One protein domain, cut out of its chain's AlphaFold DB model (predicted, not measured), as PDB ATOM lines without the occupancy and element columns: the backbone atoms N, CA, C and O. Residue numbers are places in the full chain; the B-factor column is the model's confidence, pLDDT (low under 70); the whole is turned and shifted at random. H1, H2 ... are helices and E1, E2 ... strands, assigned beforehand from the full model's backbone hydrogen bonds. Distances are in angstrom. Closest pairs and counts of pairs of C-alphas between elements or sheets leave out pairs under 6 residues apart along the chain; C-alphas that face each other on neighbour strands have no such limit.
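This is residues 34 to 109 and 227 to 266 of the 370 residues of an uncharacterized protein of Klebsormidium nitens (UniProt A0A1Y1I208). With little regular structure, a small antiparallel sheet, order E1 E2 E6 E5, has H1 beside E1, H2 next to H1, and the pair E3 and E4 far off. Residues 78 to 83 stick out. Printed are 116 residues, with H1 E1 E2 E3 E4 H2 E5 E6, mixed in class and compact, radius of gyration of the C-alphas 14.6 A, spans 42 by 38 by 22 A.

Start at H1, residues 40 to 50; its closest C-alphas with E1, residues 69 to 72, are Pro 40 and Ile 70, 5.8 A. E1 and E2, residues 89 to 92, have N 70 and O 91 within hydrogen-bond range, 2.8 A. H2, residues 240 to 246, only just touches H1, with 3 pairs of C-alphas within 8 A. Both helices have every O i to N i+4 pair within range.

Find C-alpha 40 at (-41.774, 44.109, -7.614). E3 is residues 106 to 109, E4 227 to 229, E5 254 to 257, E6 262 to 265, ending at (-32.013, 42.501, -15.373).

Residues 110 to 226 are cut out; C-alphas 109 and 227 are 8.7 A apart. The long link E1 to E2 has low confidence at residues 75 to 86.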
ATOM      1  N   ARG A  34     -35.540  52.724 -22.137       55.66
ATOM      2  CA  ARG A  34     -35.476  52.334 -20.734       55.66
ATOM      3  C   ARG A  34     -36.528  51.248 -20.578       55.66
ATOM      4  O   ARG A  34     -37.707  51.573 -20.479       55.66
ATOM      5  N   LEU A  35     -36.114  49.984 -20.619       66.25
ATOM      6  CA  LEU A  35     -36.940  48.872 -20.191       66.25
ATOM      7  C   LEU A  35     -37.047  49.058 -18.689       66.25
ATOM      8  O   LEU A  35     -36.173  48.668 -17.917       66.25
ATOM      9  N   THR A  36     -38.069  49.810 -18.307       81.56
ATOM     10  CA  THR A  36     -38.473  49.939 -16.925       81.56
ATOM     11  C   THR A  36     -38.899  48.557 -16.470       81.56
ATOM     12  O   THR A  36     -39.786  47.953 -17.076       81.56
ATOM     13  N   LEU A  37     -38.258  48.052 -15.424       89.12
ATOM     14  CA  LEU A  37     -38.675  46.802 -14.808       89.12
ATOM     15  C   LEU A  37     -40.096  46.965 -14.246       89.12
ATOM     16  O   LEU A  37     -40.428  48.063 -13.779       89.12
ATOM     17  N   PRO A  38     -40.931  45.911 -14.255       89.00
ATOM     18  CA  PRO A  38     -42.263  45.962 -13.672       89.00
ATOM     19  C   PRO A  38     -42.229  46.276 -12.168       89.00
ATOM     20  O   PRO A  38     -41.175  46.378 -11.526       89.00
ATOM     21  N   GLU A  39     -43.400  46.430 -11.564       92.75
ATOM     22  CA  GLU A  39     -43.479  46.549 -10.111       92.75
ATOM     23  C   GLU A  39     -43.029  45.238  -9.430       92.75
ATOM     24  O   GLU A  39     -43.421  44.153  -9.873       92.75
ATOM     25  N   PRO A  40     -42.237  45.298  -8.338       93.25
ATOM     26  CA  PRO A  40     -41.774  44.109  -7.614       93.25
ATOM     27  C   PRO A  40     -42.898  43.189  -7.141       93.25
ATOM     28  O   PRO A  40     -42.660  42.006  -6.926       93.25
ATOM     29  N   SER A  41     -44.112  43.715  -6.953       94.12
ATOM     30  CA  SER A  41     -45.278  42.947  -6.509       94.12
ATOM     31  C   SER A  41     -45.594  41.769  -7.431       94.12
ATOM     32  O   SER A  41     -45.968  40.712  -6.931       94.12
ATOM     33  N   LEU A  42     -45.385  41.911  -8.744       91.94
ATOM     34  CA  LEU A  42     -45.615  40.837  -9.713       91.94
ATOM     35  C   LEU A  42     -44.608  39.698  -9.533       91.94
ATOM     36  O   LEU A  42     -44.997  38.539  -9.403       91.94
ATOM     37  N   VAL A  43     -43.319  40.037  -9.447       91.62
ATOM     38  CA  VAL A  43     -42.250  39.051  -9.233       91.62
ATOM     39  C   VAL A  43     -42.401  38.392  -7.861       91.62
ATOM     40  O   VAL A  43     -42.322  37.174  -7.745       91.62
ATOM     41  N   ASN A  44     -42.700  39.174  -6.823       95.06
ATOM     42  CA  ASN A  44     -42.919  38.660  -5.473       95.06
ATOM     43  C   ASN A  44     -44.152  37.761  -5.384       95.06
ATOM     44  O   ASN A  44     -44.110  36.767  -4.667       95.06
ATOM     45  N   SER A  45     -45.226  38.058  -6.119       94.00
ATOM     46  CA  SER A  45     -46.388  37.168  -6.184       94.00
ATOM     47  C   SER A  45     -46.022  35.823  -6.806       94.00
ATOM     48  O   SER A  45     -46.471  34.793  -6.313       94.00
ATOM     49  N   PHE A  46     -45.201  35.816  -7.860       92.56
ATOM     50  CA  PHE A  46     -44.714  34.573  -8.458       92.56
ATOM     51  C   PHE A  46     -43.841  33.786  -7.472       92.56
ATOM     52  O   PHE A  46     -44.085  32.602  -7.254       92.56
ATOM     53  N   LEU A  47     -42.863  34.442  -6.835       92.06
ATOM     54  CA  LEU A  47     -41.964  33.803  -5.866       92.06
ATOM     55  C   LEU A  47     -42.735  33.204  -4.682       92.06
ATOM     56  O   LEU A  47     -42.483  32.070  -4.296       92.06
ATOM     57  N   MET A  48     -43.728  33.921  -4.162       92.94
ATOM     58  CA  MET A  48     -44.566  33.444  -3.060       92.94
ATOM     59  C   MET A  48     -45.428  32.237  -3.430       92.94
ATOM     60  O   MET A  48     -45.648  31.372  -2.590       92.94
ATOM     61  N   ASN A  49     -45.926  32.180  -4.668       93.12
ATOM     62  CA  ASN A  49     -46.831  31.116  -5.100       93.12
ATOM     63  C   ASN A  49     -46.087  29.864  -5.588       93.12
ATOM     64  O   ASN A  49     -46.578  28.757  -5.390       93.12
ATOM     65  N   ASN A  50     -44.915  30.034  -6.208       91.56
ATOM     66  CA  ASN A  50     -44.203  28.950  -6.893       91.56
ATOM     67  C   ASN A  50     -42.897  28.527  -6.205       91.56
ATOM     68  O   ASN A  50     -42.387  27.448  -6.495       91.56
ATOM     69  N   ALA A  51     -42.349  29.346  -5.305       89.62
ATOM     70  CA  ALA A  51     -41.097  29.086  -4.592       89.62
ATOM     71  C   ALA A  51     -41.294  29.191  -3.068       89.62
ATOM     72  O   ALA A  51     -40.521  29.843  -2.370       89.62
ATOM     73  N   THR A  52     -42.330  28.531  -2.539       88.56
ATOM     74  CA  THR A  52     -42.708  28.582  -1.109       88.56
ATOM     75  C   THR A  52     -41.600  28.130  -0.159       88.56
ATOM     76  O   THR A  52     -41.538  28.600   0.974       88.56
ATOM     77  N   ASP A  53     -40.715  27.250  -0.625       91.19
ATOM     78  CA  ASP A  53     -39.621  26.691   0.177       91.19
ATOM     79  C   ASP A  53     -38.394  27.618   0.229       91.19
ATOM     80  O   ASP A  53     -37.430  27.345   0.944       91.19
ATOM     81  N   TRP A  54     -38.403  28.715  -0.535       88.62
ATOM     82  CA  TRP A  54     -37.276  29.633  -0.628       88.62
ATOM     83  C   TRP A  54     -37.397  30.715   0.440       88.62
ATOM     84  O   TRP A  54     -38.262  31.594   0.388       88.62
ATOM     85  N   THR A  55     -36.485  30.671   1.404       91.12
ATOM     86  CA  THR A  55     -36.381  31.660   2.474       91.12
ATOM     87  C   THR A  55     -35.243  32.630   2.192       91.12
ATOM     88  O   THR A  55     -34.294  32.334   1.466       91.12
ATOM     89  N   ASN A  56     -35.351  33.839   2.733       88.06
ATOM     90  CA  ASN A  56     -34.326  34.854   2.601       88.06
ATOM     91  C   ASN A  56     -33.270  34.672   3.708       88.06
ATOM     92  O   ASN A  56     -33.547  35.022   4.861       88.06
ATOM     93  N   PRO A  57     -32.052  34.193   3.387       83.19
ATOM     94  CA  PRO A  57     -31.034  33.898   4.395       83.19
ATOM     95  C   PRO A  57     -30.520  35.158   5.110       83.19
ATOM     96  O   PRO A  57     -29.883  35.061   6.156       83.19
ATOM     97  N   LEU A  58     -30.815  36.357   4.590       82.88
ATOM     98  CA  LEU A  58     -30.379  37.624   5.185       82.88
ATOM     99  C   LEU A  58     -31.112  37.980   6.485       82.88
ATOM    100  O   LEU A  58     -30.631  38.842   7.219       82.88
ATOM    101  N   PHE A  59     -32.253  37.347   6.773       83.38
ATOM    102  CA  PHE A  59     -33.042  37.600   7.985       83.38
ATOM    103  C   PHE A  59     -32.772  36.591   9.117       83.38
ATOM    104  O   PHE A  59     -33.399  36.663  10.167       83.38
ATOM    105  N   GLY A  60     -31.791  35.695   8.953       80.38
ATOM    106  CA  GLY A  60     -31.477  34.673   9.952       80.38
ATOM    107  C   GLY A  60     -32.577  33.612  10.099       80.38
ATOM    108  O   GLY A  60     -33.628  33.676   9.467       80.38
ATOM    109  N   LEU A  61     -32.313  32.600  10.929       79.12
ATOM    110  CA  LEU A  61     -33.242  31.482  11.149       79.12
ATOM    111  C   LEU A  61     -34.466  31.882  11.989       79.12
ATOM    112  O   LEU A  61     -35.543  31.331  11.785       79.12
ATOM    113  N   GLU A  62     -34.302  32.826  12.920       82.56
ATOM    114  CA  GLU A  62     -35.368  33.253  13.840       82.56
ATOM    115  C   GLU A  62     -36.449  34.090  13.137       82.56
ATOM    116  O   GLU A  62     -37.629  33.931  13.440       82.56
ATOM    117  N   ASP A  63     -36.067  34.899  12.144       84.75
ATOM    118  CA  ASP A  63     -36.967  35.740  11.344       84.75
ATOM    119  C   ASP A  63     -37.011  35.273   9.879       84.75
ATOM    120  O   ASP A  63     -36.951  36.079   8.946       84.75
ATOM    121  N   SER A  64     -37.108  33.959   9.650       85.50
ATOM    122  CA  SER A  64     -37.161  33.394   8.298       85.50
ATOM    123  C   SER A  64     -38.348  33.956   7.506       85.50
ATOM    124  O   SER A  64     -39.507  33.609   7.742       85.50
ATOM    125  N   ARG A  65     -38.055  34.820   6.530       90.44
ATOM    126  CA  ARG A  65     -39.039  35.410   5.614       90.44
ATOM    127  C   ARG A  65     -38.974  34.729   4.251       90.44
ATOM    128  O   ARG A  65     -37.881  34.354   3.828       90.44
ATOM    129  N   PRO A  66     -40.103  34.608   3.538       93.06
ATOM    130  CA  PRO A  66     -40.093  34.143   2.156       93.06
ATOM    131  C   PRO A  66     -39.221  35.050   1.282       93.06
ATOM    132  O   PRO A  66     -39.106  36.257   1.532       93.06
ATOM    133  N   LEU A  67     -38.598  34.467   0.261       91.81
ATOM    134  CA  LEU A  67     -37.742  35.200  -0.659       91.81
ATOM    135  C   LEU A  67     -38.553  36.276  -1.393       91.81
ATOM    136  O   LEU A  67     -39.514  35.994  -2.105       91.81
ATOM    137  N   GLN A  68     -38.129  37.524  -1.230       94.12
ATOM    138  CA  GLN A  68     -38.700  38.674  -1.915       94.12
ATOM    139  C   GLN A  68     -37.598  39.447  -2.623       94.12
ATOM    140  O   GLN A  68     -36.475  39.571  -2.122       94.12
ATOM    141  N   VAL A  69     -37.948  40.020  -3.765       93.44
ATOM    142  CA  VAL A  69     -37.131  40.980  -4.486       93.44
ATOM    143  C   VAL A  69     -37.663  42.396  -4.304       93.44
ATOM    144  O   VAL A  69     -38.859  42.645  -4.133       93.44
ATOM    145  N   ILE A  70     -36.745  43.345  -4.370       93.31
ATOM    146  CA  ILE A  70     -37.018  44.771  -4.443       93.31
ATOM    147  C   ILE A  70     -36.432  45.314  -5.739       93.31
ATOM    148  O   ILE A  70     -35.416  44.826  -6.235       93.31
ATOM    149  N   LYS A  71     -37.078  46.338  -6.291       92.94
ATOM    150  CA  LYS A  71     -36.569  47.066  -7.451       92.94
ATOM    151  C   LYS A  71     -35.610  48.142  -6.964       92.94
ATOM    152  O   LYS A  71     -35.997  49.005  -6.177       92.94
ATOM    153  N   CYS A  72     -34.377  48.086  -7.443       89.69
ATOM    154  CA  CYS A  72     -33.345  49.053  -7.123       89.69
ATOM    155  C   CYS A  72     -33.006  49.907  -8.337       89.69
ATOM    156  O   CYS A  72     -32.887  49.424  -9.463       89.69
ATOM    157  N   LEU A  73     -32.834  51.201  -8.070       86.56
ATOM    158  CA  LEU A  73     -32.207  52.137  -8.983       86.56
ATOM    159  C   LEU A  73     -30.904  52.584  -8.312       86.56
ATOM    160  O   LEU A  73     -30.966  53.189  -7.235       86.56
ATOM    161  N   PRO A  74     -29.732  52.268  -8.885       72.31
ATOM    162  CA  PRO A  74     -28.469  52.610  -8.263       72.31
ATOM    163  C   PRO A  74     -28.393  54.131  -8.140       72.31
ATOM    164  O   PRO A  74     -28.547  54.871  -9.116       72.31
ATOM    165  N   LYS A  75     -28.191  54.616  -6.910       66.81
ATOM    166  CA  LYS A  75     -28.181  56.044  -6.568       66.81
ATOM    167  C   LYS A  75     -26.857  56.693  -6.995       66.81
ATOM    168  O   LYS A  75     -26.140  57.281  -6.193       66.81
ATOM    169  N   LEU A  76     -26.528  56.592  -8.281       61.25
ATOM    170  CA  LEU A  76     -25.329  57.166  -8.907       61.25
ATOM    171  C   LEU A  76     -25.450  58.680  -9.148       61.25
ATOM    172  O   LEU A  76     -24.535  59.310  -9.672       61.25
ATOM    173  N   GLU A  77     -26.558  59.287  -8.717       54.44
ATOM    174  CA  GLU A  77     -26.923  60.688  -8.947       54.44
ATOM    175  C   GLU A  77     -25.839  61.702  -8.537       54.44
ATOM    176  O   GLU A  77     -25.772  62.793  -9.105       54.44
ATOM    177  N   LYS A  78     -24.958  61.350  -7.589       54.16
ATOM    178  CA  LYS A  78     -23.878  62.233  -7.117       54.16
ATOM    179  C   LYS A  78     -22.513  62.004  -7.778       54.16
ATOM    180  O   LYS A  78     -21.626  62.826  -7.580       54.16
ATOM    181  N   MET A  79     -22.326  60.945  -8.569       56.28
ATOM    182  CA  MET A  79     -21.036  60.611  -9.201       56.28
ATOM    183  C   MET A  79     -21.170  60.544 -10.727       56.28
ATOM    184  O   MET A  79     -20.857  59.549 -11.375       56.28
ATOM    185  N   LYS A  80     -21.655  61.647 -11.302       53.59
ATOM    186  CA  LYS A  80     -22.125  61.782 -12.692       53.59
ATOM    187  C   LYS A  80     -21.070  61.576 -13.794       53.59
ATOM    188  O   LYS A  80     -21.431  61.619 -14.963       53.59
ATOM    189  N   HIS A  81     -19.792  61.401 -13.452       58.94
ATOM    190  CA  HIS A  81     -18.700  61.405 -14.435       58.94
ATOM    191  C   HIS A  81     -17.904  60.102 -14.546       58.94
ATOM    192  O   HIS A  81     -17.115  59.987 -15.479       58.94
ATOM    193  N   THR A  82     -18.108  59.121 -13.661       57.91
ATOM    194  CA  THR A  82     -17.205  57.952 -13.602       57.91
ATOM    195  C   THR A  82     -17.912  56.604 -13.662       57.91
ATOM    196  O   THR A  82     -17.265  55.599 -13.939       57.91
ATOM    197  N   PHE A  83     -19.221  56.556 -13.424       57.69
ATOM    198  CA  PHE A  83     -19.951  55.297 -13.313       57.69
ATOM    199  C   PHE A  83     -20.935  55.124 -14.467       57.69
ATOM    200  O   PHE A  83     -21.479  56.104 -14.978       57.69
ATOM    201  N   GLY A  84     -21.079  53.873 -14.909       58.53
ATOM    202  CA  GLY A  84     -21.815  53.466 -16.105       58.53
ATOM    203  C   GLY A  84     -23.316  53.797 -16.091       58.53
ATOM    204  O   GLY A  84     -23.811  54.474 -15.187       58.53
ATOM    205  N   PRO A  85     -24.062  53.351 -17.117       60.69
ATOM    206  CA  PRO A  85     -25.485  53.654 -17.241       60.69
ATOM    207  C   PRO A  85     -26.257  53.174 -16.005       60.69
ATOM    208  O   PRO A  85     -26.132  52.024 -15.598       60.69
ATOM    209  N   ALA A  86     -27.072  54.050 -15.412       69.62
ATOM    210  CA  ALA A  86     -27.979  53.667 -14.336       69.62
ATOM    211  C   ALA A  86     -29.140  52.848 -14.925       69.62
ATOM    212  O   ALA A  86     -30.009  53.407 -15.601       69.62
ATOM    213  N   TYR A  87     -29.135  51.537 -14.691       78.62
ATOM    214  CA  TYR A  87     -30.220  50.624 -15.047       78.62
ATOM    215  C   TYR A  87     -30.978  50.173 -13.797       78.62
ATOM    216  O   TYR A  87     -30.437  50.157 -12.692       78.62
ATOM    217  N   GLU A  88     -32.250  49.831 -13.976       87.94
ATOM    218  CA  GLU A  88     -33.051  49.206 -12.926       87.94
ATOM    219  C   GLU A  88     -32.695  47.719 -12.840       87.94
ATOM    220  O   GLU A  88     -32.509  47.060 -13.865       87.94
ATOM    221  N   PHE A  89     -32.609  47.186 -11.624       88.94
ATOM    222  CA  PHE A  89     -32.401  45.758 -11.380       88.94
ATOM    223  C   PHE A  89     -33.243  45.290 -10.194       88.94
ATOM    224  O   PHE A  89     -33.574  46.078  -9.302       88.94
ATOM    225  N   TYR A  90     -33.587  44.003 -10.173       92.00
ATOM    226  CA  TYR A  90     -34.164  43.382  -8.983       92.00
ATOM    227  C   TYR A  90     -33.074  42.761  -8.125       92.00
ATOM    228  O   TYR A  90     -32.224  42.026  -8.627       92.00
ATOM    229  N   GLN A  91     -33.145  43.005  -6.823       90.62
ATOM    230  CA  GLN A  91     -32.258  42.421  -5.825       90.62
ATOM    231  C   GLN A  91     -33.078  41.770  -4.719       90.62
ATOM    232  O   GLN A  91     -34.171  42.236  -4.405       90.62
ATOM    233  N   VAL A  92     -32.529  40.736  -4.085       90.19
ATOM    234  CA  VAL A  92     -33.072  40.186  -2.837       90.19
ATOM    235  C   VAL A  92     -33.243  41.292  -1.792       90.19
ATOM    236  O   VAL A  92     -32.353  42.123  -1.578       90.19
ATOM    237  N   GLN A  93     -34.401  41.301  -1.136       89.62
ATOM    238  CA  GLN A  93     -34.712  42.216  -0.047       89.62
ATOM    239  C   GLN A  93     -33.674  42.074   1.078       89.62
ATOM    240  O   GLN A  93     -33.465  40.981   1.593       89.62
ATOM    241  N   ALA A  94     -33.045  43.177   1.485       84.19
ATOM    242  CA  ALA A  94     -32.096  43.205   2.600       84.19
ATOM    243  C   ALA A  94     -32.591  44.147   3.717       84.19
ATOM    244  O   ALA A  94     -33.312  45.110   3.420       84.19
ATOM    245  N   PRO A  95     -32.221  43.903   4.989       71.00
ATOM    246  CA  PRO A  95     -32.565  44.787   6.098       71.00
ATOM    247  C   PRO A  95     -31.904  46.156   5.902       71.00
ATOM    248  O   PRO A  95     -30.698  46.224   5.700       71.00
ATOM    249  N   GLU A  96     -32.724  47.213   5.918       65.81
ATOM    250  CA  GLU A  96     -32.370  48.642   5.898       65.81
ATOM    251  C   GLU A  96     -31.175  49.019   4.991       65.81
ATOM    252  O   GLU A  96     -30.025  48.835   5.365       65.81
ATOM    253  N   THR A  97     -31.440  49.671   3.843       66.38
ATOM    254  CA  THR A  97     -30.477  50.200   2.824       66.38
ATOM    255  C   THR A  97     -30.199  49.347   1.577       66.38
ATOM    256  O   THR A  97     -29.269  49.637   0.825       66.38
ATOM    257  N   ALA A  98     -31.070  48.391   1.273       69.38
ATOM    258  CA  ALA A  98     -30.876  47.378   0.236       69.38
ATOM    259  C   ALA A  98     -30.525  47.854  -1.197       69.38
ATOM    260  O   ALA A  98     -29.947  47.071  -1.935       69.38
ATOM    261  N   CYS A  99     -30.824  49.102  -1.588       81.94
ATOM    262  CA  CYS A  99     -30.466  49.632  -2.918       81.94
ATOM    263  C   CYS A  99     -29.264  50.590  -2.937       81.94
ATOM    264  O   CYS A  99     -28.843  51.020  -4.009       81.94
ATOM    265  N   ASN A 100     -28.737  50.990  -1.775       78.69
ATOM    266  CA  ASN A 100     -27.566  51.877  -1.717       78.69
ATOM    267  C   ASN A 100     -26.250  51.091  -1.670       78.69
ATOM    268  O   ASN A 100     -25.205  51.635  -2.013       78.69
ATOM    269  N   PHE A 101     -26.310  49.837  -1.226       73.31
ATOM    270  CA  PHE A 101     -25.165  48.954  -1.058       73.31
ATOM    271  C   PHE A 101     -25.531  47.558  -1.554       73.31
ATOM    272  O   PHE A 101     -26.698  47.172  -1.427       73.31
ATOM    273  N   PRO A 102     -24.555  46.784  -2.066       71.00
ATOM    274  CA  PRO A 102     -24.799  45.385  -2.375       71.00
ATOM    275  C   PRO A 102     -25.298  44.660  -1.116       71.00
ATOM    276  O   PRO A 102     -24.898  45.024  -0.001       71.00
ATOM    277  N   PRO A 103     -26.173  43.652  -1.274       70.31
ATOM    278  CA  PRO A 103     -26.713  42.929  -0.138       70.31
ATOM    279  C   PRO A 103     -25.553  42.298   0.644       70.31
ATOM    280  O   PRO A 103     -24.563  41.872   0.037       70.31
ATOM    281  N   PRO A 104     -25.629  42.260   1.987       64.44
ATOM    282  CA  PRO A 104     -24.613  41.579   2.767       64.44
ATOM    283  C   PRO A 104     -24.543  40.124   2.301       64.44
ATOM    284  O   PRO A 104     -25.564  39.455   2.178       64.44
ATOM    285  N   LEU A 105     -23.335  39.663   1.990       70.75
ATOM    286  CA  LEU A 105     -23.090  38.267   1.639       70.75
ATOM    287  C   LEU A 105     -23.561  37.377   2.787       70.75
ATOM    288  O   LEU A 105     -23.374  37.750   3.948       70.75
ATOM    289  N   GLU A 106     -24.133  36.219   2.464       64.12
ATOM    290  CA  GLU A 106     -24.546  35.250   3.475       64.12
ATOM    291  C   GLU A 106     -23.355  34.948   4.378       64.12
ATOM    292  O   GLU A 106     -22.253  34.677   3.897       64.12
ATOM    293  N   THR A 107     -23.539  35.074   5.686       61.78
ATOM    294  CA  THR A 107     -22.457  34.841   6.628       61.78
ATOM    295  C   THR A 107     -22.674  33.529   7.347       61.78
ATOM    296  O   THR A 107     -23.534  33.447   8.223       61.78
ATOM    297  N   VAL A 108     -21.865  32.522   7.037       66.75
ATOM    298  CA  VAL A 108     -21.789  31.332   7.879       66.75
ATOM    299  C   VAL A 108     -20.825  31.636   9.005       66.75
ATOM    300  O   VAL A 108     -19.646  31.943   8.809       66.75
ATOM    301  N   VAL A 109     -21.353  31.582  10.220       60.06
ATOM    302  CA  VAL A 109     -20.546  31.665  11.426       60.06
ATOM    303  C   VAL A 109     -19.795  30.344  11.552       60.06
ATOM    304  O   VAL A 109     -20.364  29.335  11.955       60.06
ATOM    305  N   ARG A 227     -17.997  34.668   4.586       65.62
ATOM    306  CA  ARG A 227     -18.934  35.090   3.540       65.62
ATOM    307  C   ARG A 227     -19.121  33.942   2.549       65.62
ATOM    308  O   ARG A 227     -18.184  33.623   1.828       65.62
ATOM    309  N   VAL A 228     -20.308  33.346   2.518       70.56
ATOM    310  CA  VAL A 228     -20.645  32.144   1.734       70.56
ATOM    311  C   VAL A 228     -21.047  32.452   0.299       70.56
ATOM    312  O   VAL A 228     -20.992  31.574  -0.555       70.56
ATOM    313  N   GLY A 229     -21.319  33.715  -0.010       74.88
ATOM    314  CA  GLY A 229     -21.546  34.146  -1.381       74.88
ATOM    315  C   GLY A 229     -22.862  34.892  -1.550       74.88
ATOM    316  O   GLY A 229     -23.484  35.302  -0.562       74.88
ATOM    317  N   PRO A 230     -23.238  35.152  -2.810       82.50
ATOM    318  CA  PRO A 230     -24.480  35.824  -3.135       82.50
ATOM    319  C   PRO A 230     -25.680  34.930  -2.828       82.50
ATOM    320  O   PRO A 230     -25.643  33.730  -3.088       82.50
ATOM    321  N   VAL A 231     -26.775  35.522  -2.345       84.44
ATOM    322  CA  VAL A 231     -28.041  34.792  -2.197       84.44
ATOM    323  C   VAL A 231     -28.485  34.285  -3.571       84.44
ATOM    324  O   VAL A 231     -28.515  35.050  -4.542       84.44
ATOM    325  N   ALA A 232     -28.793  32.993  -3.664       87.12
ATOM    326  CA  ALA A 232     -29.267  32.389  -4.900       87.12
ATOM    327  C   ALA A 232     -30.663  32.924  -5.256       87.12
ATOM    328  O   ALA A 232     -31.549  33.014  -4.409       87.12
ATOM    329  N   LEU A 233     -30.849  33.274  -6.527       90.31
ATOM    330  CA  LEU A 233     -32.138  33.635  -7.111       90.31
ATOM    331  C   LEU A 233     -32.552  32.523  -8.090       90.31
ATOM    332  O   LEU A 233     -31.667  31.954  -8.736       90.31
ATOM    333  N   PRO A 234     -33.850  32.193  -8.215       91.06
ATOM    334  CA  PRO A 234     -34.295  31.155  -9.143       91.06
ATOM    335  C   PRO A 234     -34.021  31.541 -10.603       91.06
ATOM    336  O   PRO A 234     -33.960  32.719 -10.957       91.06
ATOM    337  N   ASP A 235     -33.857  30.550 -11.474       93.56
ATOM    338  CA  ASP A 235     -33.686  30.799 -12.905       93.56
ATOM    339  C   ASP A 235     -34.995  31.369 -13.494       93.56
ATOM    340  O   ASP A 235     -36.034  30.707 -13.420       93.56
ATOM    341  N   PRO A 236     -34.987  32.582 -14.081       92.25
ATOM    342  CA  PRO A 236     -36.204  33.217 -14.566       92.25
ATOM    343  C   PRO A 236     -36.809  32.477 -15.769       92.25
ATOM    344  O   PRO A 236     -38.000  32.630 -16.044       92.25
ATOM    345  N   SER A 237     -36.033  31.638 -16.469       92.31
ATOM    346  CA  SER A 237     -36.539  30.790 -17.554       92.31
ATOM    347  C   SER A 237     -37.475  29.678 -17.058       92.31
ATOM    348  O   SER A 237     -38.296  29.180 -17.829       92.31
ATOM    349  N   GLN A 238     -37.437  29.344 -15.764       93.25
ATOM    350  CA  GLN A 238     -38.291  28.333 -15.133       93.25
ATOM    351  C   GLN A 238     -39.654  28.907 -14.713       93.25
ATOM    352  O   GLN A 238     -40.094  28.782 -13.574       93.25
ATOM    353  N   GLY A 239     -40.331  29.570 -15.652       92.19
ATOM    354  CA  GLY A 239     -41.714  30.024 -15.499       92.19
ATOM    355  C   GLY A 239     -41.892  31.498 -15.134       92.19
ATOM    356  O   GLY A 239     -42.935  32.052 -15.466       92.19
ATOM    357  N   LEU A 240     -40.900  32.180 -14.545       91.38
ATOM    358  CA  LEU A 240     -41.035  33.614 -14.232       91.38
ATOM    359  C   LEU A 240     -41.161  34.452 -15.512       91.38
ATOM    360  O   LEU A 240     -42.045  35.296 -15.612       91.38
ATOM    361  N   ASN A 241     -40.329  34.187 -16.519       93.62
ATOM    362  CA  ASN A 241     -40.411  34.868 -17.812       93.62
ATOM    363  C   ASN A 241     -41.709  34.540 -18.554       93.62
ATOM    364  O   ASN A 241     -42.272  35.421 -19.195       93.62
ATOM    365  N   GLN A 242     -42.215  33.311 -18.431       94.19
ATOM    366  CA  GLN A 242     -43.516  32.946 -18.991       94.19
ATOM    367  C   GLN A 242     -44.646  33.728 -18.306       94.19
ATOM    368  O   GLN A 242     -45.468  34.336 -18.981       94.19
ATOM    369  N   PHE A 243     -44.638  33.787 -16.973       91.94
ATOM    370  CA  PHE A 243     -45.606  34.556 -16.193       91.94
ATOM    371  C   PHE A 243     -45.577  36.050 -16.550       91.94
ATOM    372  O   PHE A 243     -46.623  36.675 -16.700       91.94
ATOM    373  N   LEU A 244     -44.390  36.632 -16.737       90.31
ATOM    374  CA  LEU A 244     -44.257  38.033 -17.143       90.31
ATOM    375  C   LEU A 244     -44.800  38.282 -18.559       90.31
ATOM    376  O   LEU A 244     -45.482  39.284 -18.767       90.31
ATOM    377  N   GLN A 245     -44.568  37.360 -19.495       90.25
ATOM    378  CA  GLN A 245     -45.134  37.431 -20.847       90.25
ATOM    379  C   GLN A 245     -46.666  37.334 -20.839       90.25
ATOM    380  O   GLN A 245     -47.326  38.067 -21.572       90.25
ATOM    381  N   GLU A 246     -47.241  36.473 -19.993       90.88
ATOM    382  CA  GLU A 246     -48.698  36.339 -19.824       90.88
ATOM    383  C   GLU A 246     -49.339  37.608 -19.237       90.88
ATOM    384  O   GLU A 246     -50.478  37.938 -19.563       90.88
ATOM    385  N   MET A 247     -48.592  38.353 -18.421       85.88
ATOM    386  CA  MET A 247     -49.016  39.620 -17.812       85.88
ATOM    387  C   MET A 247     -48.789  40.846 -18.720       85.88
ATOM    388  O   MET A 247     -48.805  41.977 -18.233       85.88
ATOM    389  N   ASP A 248     -48.580  40.631 -20.024       77.12
ATOM    390  CA  ASP A 248     -48.348  41.660 -21.053       77.12
ATOM    391  C   ASP A 248     -47.076  42.504 -20.830       77.12
ATOM    392  O   ASP A 248     -46.912  43.608 -21.357       77.12
ATOM    393  N   ALA A 249     -46.116  41.978 -20.065       73.38
ATOM    394  CA  ALA A 249     -44.769  42.515 -20.057       73.38
ATOM    395  C   ALA A 249     -43.989  41.835 -21.187       73.38
ATOM    396  O   ALA A 249     -43.572  40.687 -21.070       73.38
ATOM    397  N   SER A 250     -43.696  42.562 -22.269       80.69
ATOM    398  CA  SER A 250     -42.731  42.146 -23.312       80.69
ATOM    399  C   SER A 250     -41.278  42.040 -22.801       80.69
ATOM    400  O   SER A 250     -40.317  42.084 -23.569       80.69
ATOM    401  N   LEU A 251     -41.111  41.919 -21.486       84.75
ATOM    402  CA  LEU A 251     -39.859  41.910 -20.766       84.75
ATOM    403  C   LEU A 251     -39.438  40.464 -20.476       84.75
ATOM    404  O   LEU A 251     -40.199  39.698 -19.890       84.75
ATOM    405  N   SER A 252     -38.197  40.121 -20.815       89.88
ATOM    406  CA  SER A 252     -37.541  38.904 -20.330       89.88
ATOM    407  C   SER A 252     -36.531  39.290 -19.263       89.88
ATOM    408  O   SER A 252     -35.716  40.187 -19.481       89.88
ATOM    409  N   LEU A 253     -36.574  38.613 -18.119       91.38
ATOM    410  CA  LEU A 253     -35.546  38.734 -17.100       91.38
ATOM    411  C   LEU A 253     -34.386  37.775 -17.396       91.38
ATOM    412  O   LEU A 253     -34.595  36.622 -17.781       91.38
ATOM    413  N   GLU A 254     -33.167  38.251 -17.172       93.00
ATOM    414  CA  GLU A 254     -31.926  37.477 -17.173       93.00
ATOM    415  C   GLU A 254     -31.332  37.497 -15.758       93.00
ATOM    416  O   GLU A 254     -31.310  38.541 -15.097       93.00
ATOM    417  N   LEU A 255     -30.885  36.337 -15.270       93.31
ATOM    418  CA  LEU A 255     -30.223  36.208 -13.973       93.31
ATOM    419  C   LEU A 255     -28.726  36.488 -14.114       93.31
ATOM    420  O   LEU A 255     -27.989  35.702 -14.705       93.31
ATOM    421  N   CYS A 256     -28.267  37.569 -13.491       91.31
ATOM    422  CA  CYS A 256     -26.859  37.915 -13.405       91.31
ATOM    423  C   CYS A 256     -26.272  37.483 -12.068       91.31
ATOM    424  O   CYS A 256     -26.724  37.921 -11.010       91.31
ATOM    425  N   VAL A 257     -25.223  36.660 -12.123       91.00
ATOM    426  CA  VAL A 257     -24.485  36.187 -10.948       91.00
ATOM    427  C   VAL A 257     -23.075  36.761 -10.971       91.00
ATOM    428  O   VAL A 257     -22.334  36.614 -11.941       91.00
ATOM    429  N   THR A 258     -22.693  37.416  -9.881       87.56
ATOM    430  CA  THR A 258     -21.337  37.927  -9.645       87.56
ATOM    431  C   THR A 258     -20.772  37.289  -8.375       87.56
ATOM    432  O   THR A 258     -21.541  36.757  -7.574       87.56
ATOM    433  N   PRO A 259     -19.459  37.399  -8.095       83.88
ATOM    434  CA  PRO A 259     -18.908  36.931  -6.822       83.88
ATOM    435  C   PRO A 259     -19.534  37.594  -5.580       83.88
ATOM    436  O   PRO A 259     -19.362  37.093  -4.472       83.88
ATOM    437  N   LYS A 260     -20.215  38.740  -5.748       81.94
ATOM    438  CA  LYS A 260     -20.738  39.568  -4.651       81.94
ATOM    439  C   LYS A 260     -22.261  39.513  -4.490       81.94
ATOM    440  O   LYS A 260     -22.748  39.716  -3.387       81.94
ATOM    441  N   MET A 261     -23.016  39.280  -5.561       87.06
ATOM    442  CA  MET A 261     -24.488  39.246  -5.529       87.06
ATOM    443  C   MET A 261     -25.076  38.570  -6.775       87.06
ATOM    444  O   MET A 261     -24.416  38.486  -7.815       87.06
ATOM    445  N   SER A 262     -26.347  38.190  -6.663       90.12
ATOM    446  CA  SER A 262     -27.206  37.761  -7.766       90.12
ATOM    447  C   SER A 262     -28.327  38.787  -7.948       90.12
ATOM    448  O   SER A 262     -28.877  39.272  -6.956       90.12
ATOM    449  N   PHE A 263     -28.668  39.133  -9.188       91.62
ATOM    450  CA  PHE A 263     -29.721  40.106  -9.501       91.62
ATOM    451  C   PHE A 263     -30.379  39.807 -10.850       91.62
ATOM    452  O   PHE A 263     -29.754  39.200 -11.719       91.62
ATOM    453  N   TYR A 264     -31.623  40.253 -11.040       92.88
ATOM    454  CA  TYR A 264     -32.286  40.177 -12.347       92.88
ATOM    455  C   TYR A 264     -32.188  41.493 -13.109       92.88
ATOM    456  O   TYR A 264     -32.384  42.569 -12.535       92.88
ATOM    457  N   VAL A 265     -31.968  41.386 -14.418       90.81
ATOM    458  CA  VAL A 265     -32.013  42.501 -15.373       90.81
ATOM    459  C   VAL A 265     -33.011  42.213 -16.485       90.81
ATOM    460  O   VAL A 265     -33.239  41.063 -16.830       90.81
ATOM    461  N   GLY A 266     -33.614  43.259 -17.047       86.88
ATOM    462  CA  GLY A 266     -34.652  43.141 -18.078       86.88
ATOM    463  C   GLY A 266     -34.149  43.157 -19.525       86.88
ATOM    464  O   GLY A 266     -34.951  43.347 -20.434       86.88
TER     465      GLY A 266